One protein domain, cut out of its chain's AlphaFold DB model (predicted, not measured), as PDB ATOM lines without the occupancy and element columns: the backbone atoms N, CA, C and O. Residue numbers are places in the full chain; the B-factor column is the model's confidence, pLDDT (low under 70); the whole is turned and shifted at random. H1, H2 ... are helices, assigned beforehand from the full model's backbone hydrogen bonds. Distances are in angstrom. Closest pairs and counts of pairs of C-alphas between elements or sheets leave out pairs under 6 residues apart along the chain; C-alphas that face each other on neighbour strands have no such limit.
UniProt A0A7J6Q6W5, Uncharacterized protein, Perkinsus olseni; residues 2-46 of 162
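Overview. This is residues 2 to 46 of the 162 residues of an uncharacterized protein of Perkinsus olseni (UniProt A0A7J6Q6W5). One long helix, H1, sticks out with its residues 2 to 14 from a small head, in which an unnamed looping stretch, residues 19 to 36, leads to the short helix H2. The printed part has 45 residues with two named helices, H1 then H2, and no named strand; its class is all helix. It is only just extended, close to loose, with a radius of gyration of the C-alphas of 14.2 A, and it spans 45 by 18 by 14 A.

Along the chain. H1, residues 2 to 18, begins with C-alpha 2 at (21.819, -42.249, -21.714) and measures 24.4 A from first to last C-alpha. H2, residues 37 to 42, ends with C-alpha 42 at (56.633, -42.773, -18.840).

Arrangement. H1 and H2 are apart, with no C-alpha of the one within 8 A of the other. In H1 and H2 every O i to N i+4 pair is within hydrogen-bond range. Residues 28 to 33 of the link stand free, as do residues 2 to 14 of H1.

Size, cuts and confidence. The outline is a rod, and the C-alphas of Gln 2 and Asp 32, the two farthest apart, are 44.7 A apart. The link from H1 to H2 is long, with 18 residues. The printed part has no cut, and no printed residue is under 70 in pLDDT.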
ATOM      1  N   GLN A   2      20.571 -41.464 -21.722       97.94
ATOM      2  CA  GLN A   2      21.819 -42.249 -21.714       97.94
ATOM      3  C   GLN A   2      22.827 -41.864 -22.812       97.94
ATOM      4  O   GLN A   2      24.023 -42.005 -22.599       97.94
ATOM      5  N   ALA A   3      22.379 -41.285 -23.933       98.31
ATOM      6  CA  ALA A   3      23.276 -40.787 -24.981       98.31
ATOM      7  C   ALA A   3      24.287 -39.737 -24.473       98.31
ATOM      8  O   ALA A   3      25.451 -39.768 -24.859       98.31
ATOM      9  N   THR A   4      23.870 -38.837 -23.571       98.38
ATOM     10  CA  THR A   4      24.776 -37.842 -22.972       98.38
ATOM     11  C   THR A   4      25.840 -38.521 -22.114       98.38
ATOM     12  O   THR A   4      27.016 -38.201 -22.242       98.38
ATOM     13  N   ASN A   5      25.439 -39.493 -21.289       98.56
ATOM     14  CA  ASN A   5      26.366 -40.235 -20.435       98.56
ATOM     15  C   ASN A   5      27.362 -41.058 -21.261       98.56
ATOM     16  O   ASN A   5      28.531 -41.110 -20.907       98.56
ATOM     17  N   LEU A   6      26.927 -41.636 -22.385       98.38
ATOM     18  CA  LEU A   6      27.814 -42.348 -23.306       98.38
ATOM     19  C   LEU A   6      28.889 -41.419 -23.891       98.38
ATOM     20  O   LEU A   6      30.067 -41.756 -23.878       98.38
ATOM     21  N   GLY A   7      28.500 -40.222 -24.342       98.56
ATOM     22  CA  GLY A   7      29.459 -39.234 -24.842       98.56
ATOM     23  C   GLY A   7      30.443 -38.748 -23.771       98.56
ATOM     24  O   GLY A   7      31.604 -38.492 -24.078       98.56
ATOM     25  N   LEU A   8      30.004 -38.641 -22.512       98.62
ATOM     26  CA  LEU A   8      30.893 -38.336 -21.386       98.62
ATOM     27  C   LEU A   8      31.844 -39.499 -21.077       98.62
ATOM     28  O   LEU A   8      33.011 -39.254 -20.790       98.62
ATOM     29  N   ALA A   9      31.378 -40.746 -21.185       98.44
ATOM     30  CA  ALA A   9      32.209 -41.928 -20.976       98.44
ATOM     31  C   ALA A   9      33.353 -42.016 -21.996       98.44
ATOM     32  O   ALA A   9      34.477 -42.303 -21.602       98.44
ATOM     33  N   PHE A  10      33.106 -41.704 -23.274       98.25
ATOM     34  CA  PHE A  10      34.171 -41.659 -24.285       98.25
ATOM     35  C   PHE A  10      35.254 -40.643 -23.929       98.25
ATOM     36  O   PHE A  10      36.420 -41.005 -23.862       98.25
ATOM     37  N   LYS A  11      34.862 -39.413 -23.571       98.44
ATOM     38  CA  LYS A  11      35.816 -38.382 -23.134       98.44
ATOM     39  C   LYS A  11      36.630 -38.814 -21.918       98.44
ATOM     40  O   LYS A  11      37.800 -38.469 -21.817       98.44
ATOM     41  N   GLN A  12      36.008 -39.537 -20.988       98.00
ATOM     42  CA  GLN A  12      36.702 -40.029 -19.804       98.00
ATOM     43  C   GLN A  12      37.701 -41.140 -20.145       98.00
ATOM     44  O   GLN A  12      38.778 -41.172 -19.562       98.00
ATOM     45  N   ILE A  13      37.357 -42.032 -21.078       97.00
ATOM     46  CA  ILE A  13      38.272 -43.071 -21.564       97.00
ATOM     47  C   ILE A  13      39.454 -42.426 -22.289       97.00
ATOM     48  O   ILE A  13      40.587 -42.761 -21.965       97.00
ATOM     49  N   ASP A  14      39.213 -41.465 -23.184       97.00
ATOM     50  CA  ASP A  14      40.284 -40.732 -23.873       97.00
ATOM     51  C   ASP A  14      41.206 -40.041 -22.856       97.00
ATOM     52  O   ASP A  14      42.418 -40.217 -22.901       97.00
ATOM     53  N   ALA A  15      40.638 -39.369 -21.847       96.75
ATOM     54  CA  ALA A  15      41.420 -38.751 -20.777       96.75
ATOM     55  C   ALA A  15      42.278 -39.764 -19.996       96.75
ATOM     56  O   ALA A  15      43.420 -39.464 -19.667       96.75
ATOM     57  N   MET A  16      41.761 -40.967 -19.715       95.69
ATOM     58  CA  MET A  16      42.545 -42.033 -19.074       95.69
ATOM     59  C   MET A  16      43.675 -42.543 -19.972       95.69
ATOM     60  O   MET A  16      44.745 -42.882 -19.474       95.69
ATOM     61  N   LEU A  17      43.431 -42.646 -21.278       93.44
ATOM     62  CA  LEU A  17      44.423 -43.135 -22.231       93.44
ATOM     63  C   LEU A  17      45.511 -42.095 -22.501       93.44
ATOM     64  O   LEU A  17      46.659 -42.492 -22.699       93.44
ATOM     65  N   ASP A  18      45.168 -40.807 -22.468       95.06
ATOM     66  CA  ASP A  18      46.060 -39.688 -22.778       95.06
ATOM     67  C   ASP A  18      46.876 -39.204 -21.569       95.06
ATOM     68  O   ASP A  18      48.006 -38.745 -21.767       95.06
ATOM     69  N   TRP A  19      46.366 -39.370 -20.343       97.12
ATOM     70  CA  TRP A  19      47.015 -38.885 -19.122       97.12
ATOM     71  C   TRP A  19      48.393 -39.516 -18.873       97.12
ATOM     72  O   TRP A  19      48.614 -40.726 -19.025       97.12
ATOM     73  N   SER A  20      49.304 -38.678 -18.397       96.56
ATOM     74  CA  SER A  20      50.569 -39.036 -17.765       96.56
ATOM     75  C   SER A  20      50.816 -38.191 -16.523       96.56
ATOM     76  O   SER A  20      50.226 -37.129 -16.350       96.56
ATOM     77  N   LEU A  21      51.776 -38.600 -15.695       96.00
ATOM     78  CA  LEU A  21      52.214 -37.790 -14.556       96.00
ATOM     79  C   LEU A  21      52.716 -36.393 -14.984       96.00
ATOM     80  O   LEU A  21      52.705 -35.457 -14.190       96.00
ATOM     81  N   ASN A  22      53.127 -36.222 -16.244       95.06
ATOM     82  CA  ASN A  22      53.562 -34.931 -16.783       95.06
ATOM     83  C   ASN A  22      52.432 -33.887 -16.859       95.06
ATOM     84  O   ASN A  22      52.713 -32.693 -16.907       95.06
ATOM     85  N   ASP A  23      51.172 -34.326 -16.847       95.06
ATOM     86  CA  ASP A  23      50.005 -33.442 -16.821       95.06
ATOM     87  C   ASP A  23      49.748 -32.853 -15.420       95.06
ATOM     88  O   ASP A  23      49.017 -31.873 -15.276       95.06
ATOM     89  N   GLU A  24      50.378 -33.424 -14.387       94.75
ATOM     90  CA  GLU A  24      50.296 -32.959 -13.005       94.75
ATOM     91  C   GLU A  24      51.461 -32.014 -12.667       94.75
ATOM     92  O   GLU A  24      52.598 -32.240 -13.106       94.75
ATOM     93  N   PRO A  25      51.234 -30.978 -11.837       93.94
ATOM     94  CA  PRO A  25      52.315 -30.134 -11.345       93.94
ATOM     95  C   PRO A  25      53.327 -30.957 -10.534       93.94
ATOM     96  O   PRO A  25      52.961 -31.873  -9.799       93.94
ATOM     97  N   VAL A  26      54.610 -30.605 -10.641       93.62
ATOM     98  CA  VAL A  26      55.672 -31.234  -9.844       93.62
ATOM     99  C   VAL A  26      55.552 -30.754  -8.397       93.62
ATOM    100  O   VAL A  26      55.642 -29.552  -8.142       93.62
ATOM    101  N   ALA A  27      55.339 -31.681  -7.464       92.00
ATOM    102  CA  ALA A  27      55.272 -31.370  -6.041       92.00
ATOM    103  C   ALA A  27      56.666 -31.067  -5.462       92.00
ATOM    104  O   ALA A  27      57.688 -31.552  -5.958       92.00
ATOM    105  N   ASP A  28      56.722 -30.276  -4.388       93.00
ATOM    106  CA  ASP A  28      57.993 -29.926  -3.739       93.00
ATOM    107  C   ASP A  28      58.707 -31.162  -3.163       93.00
ATOM    108  O   ASP A  28      59.938 -31.208  -3.156       93.00
ATOM    109  N   ASP A  29      57.945 -32.171  -2.737       93.69
ATOM    110  CA  ASP A  29      58.393 -33.448  -2.176       93.69
ATOM    111  C   ASP A  29      58.461 -34.598  -3.198       93.69
ATOM    112  O   ASP A  29      58.689 -35.739  -2.807       93.69
ATOM    113  N   GLU A  30      58.317 -34.311  -4.499       91.81
ATOM    114  CA  GLU A  30      58.440 -35.312  -5.566       91.81
ATOM    115  C   GLU A  30      59.821 -35.986  -5.539       91.81
ATOM    116  O   GLU A  30      60.855 -35.308  -5.424       91.81
ATOM    117  N   GLU A  31      59.838 -37.312  -5.684       92.69
ATOM    118  CA  GLU A  31      61.070 -38.096  -5.750       92.69
ATOM    119  C   GLU A  31      61.880 -37.719  -6.999       92.69
ATOM    120  O   GLU A  31      61.323 -37.501  -8.077       92.69
ATOM    121  N   ASP A  32      63.210 -37.649  -6.876       90.50
ATOM    122  CA  ASP A  32      64.086 -37.194  -7.969       90.50
ATOM    123  C   ASP A  32      63.908 -38.011  -9.260       90.50
ATOM    124  O   ASP A  32      64.074 -37.476 -10.361       90.50
ATOM    125  N   GLU A  33      63.514 -39.283  -9.139       91.69
ATOM    126  CA  GLU A  33      63.253 -40.171 -10.273       91.69
ATOM    127  C   GLU A  33      62.020 -39.790 -11.107       91.69
ATOM    128  O   GLU A  33      61.968 -40.168 -12.273       91.69
ATOM    129  N   PHE A  34      61.085 -38.997 -10.564       92.44
ATOM    130  CA  PHE A  34      59.867 -38.529 -11.243       92.44
ATOM    131  C   PHE A  34      59.872 -37.022 -11.541       92.44
ATOM    132  O   PHE A  34      58.831 -36.434 -11.849       92.44
ATOM    133  N   ARG A  35      61.030 -36.356 -11.445       91.44
ATOM    134  CA  ARG A  35      61.147 -34.911 -11.723       91.44
ATOM    135  C   ARG A  35      61.442 -34.582 -13.181       91.44
ATOM    136  O   ARG A  35      61.141 -33.472 -13.617       91.44
ATOM    137  N   SER A  36      62.049 -35.497 -13.934       93.19
ATOM    138  CA  SER A  36      62.373 -35.248 -15.344       93.19
ATOM    139  C   SER A  36      61.133 -35.411 -16.225       93.19
ATOM    140  O   SER A  36      60.314 -36.294 -15.988       93.19
ATOM    141  N   GLU A  37      61.009 -34.607 -17.280       93.19
ATOM    142  CA  GLU A  37      59.897 -34.722 -18.237       93.19
ATOM    143  C   GLU A  37      59.791 -36.142 -18.824       93.19
ATOM    144  O   GLU A  37      58.709 -36.721 -18.867       93.19
ATOM    145  N   GLU A  38      60.928 -36.749 -19.185       94.44
ATOM    146  CA  GLU A  38      60.992 -38.121 -19.709       94.44
ATOM    147  C   GLU A  38      60.404 -39.148 -18.727       94.44
ATOM    148  O   GLU A  38      59.562 -39.962 -19.110       94.44
ATOM    149  N   SER A  39      60.794 -39.082 -17.448       94.31
ATOM    150  CA  SER A  39      60.273 -39.992 -16.420       94.31
ATOM    151  C   SER A  39      58.767 -39.825 -16.225       94.31
ATOM    152  O   SER A  39      58.030 -40.811 -16.191       94.31
ATOM    153  N   ARG A  40      58.272 -38.585 -16.187       95.19
ATOM    154  CA  ARG A  40      56.854 -38.286 -15.961       95.19
ATOM    155  C   ARG A  40      55.979 -38.719 -17.129       95.19
ATOM    156  O   ARG A  40      54.886 -39.234 -16.907       95.19
ATOM    157  N   LEU A  41      56.466 -38.574 -18.362       94.81
ATOM    158  CA  LEU A  41      55.786 -39.080 -19.557       94.81
ATOM    159  C   LEU A  41      55.691 -40.613 -19.564       94.81
ATOM    160  O   LEU A  41      54.733 -41.162 -20.112       94.81
ATOM    161  N   SER A  42      56.649 -41.307 -18.942       94.12
ATOM    162  CA  SER A  42      56.633 -42.773 -18.840       94.12
ATOM    163  C   SER A  42      55.590 -43.308 -17.849       94.12
ATOM    164  O   SER A  42      55.113 -44.436 -17.996       94.12
ATOM    165  N   VAL A  43      55.179 -42.498 -16.867       95.12
ATOM    166  CA  VAL A  43      54.143 -42.862 -15.897       95.12
ATOM    167  C   VAL A  43      52.767 -42.557 -16.489       95.12
ATOM    168  O   VAL A  43      52.327 -41.411 -16.538       95.12
ATOM    169  N   ARG A  44      52.077 -43.606 -16.943       95.19
ATOM    170  CA  ARG A  44      50.732 -43.545 -17.543       95.19
ATOM    171  C   ARG A  44      49.666 -44.052 -16.571       95.19
ATOM    172  O   ARG A  44      49.976 -44.721 -15.583       95.19
ATOM    173  N   THR A  45      48.393 -43.775 -16.855       95.62
ATOM    174  CA  THR A  45      47.285 -44.329 -16.063       95.62
ATOM    175  C   THR A  45      47.301 -45.859 -16.113       95.62
ATOM    176  O   THR A  45      47.343 -46.459 -17.186       95.62
ATOM    177  N   LYS A  46      47.202 -46.512 -14.948       95.81
ATOM    178  CA  LYS A  46      46.956 -47.956 -14.869       95.81
ATOM    179  C   LYS A  46      45.461 -48.220 -15.034       95.81
ATOM    180  O   LYS A  46      44.676 -47.937 -14.130       95.81
TER     181      LYS A  46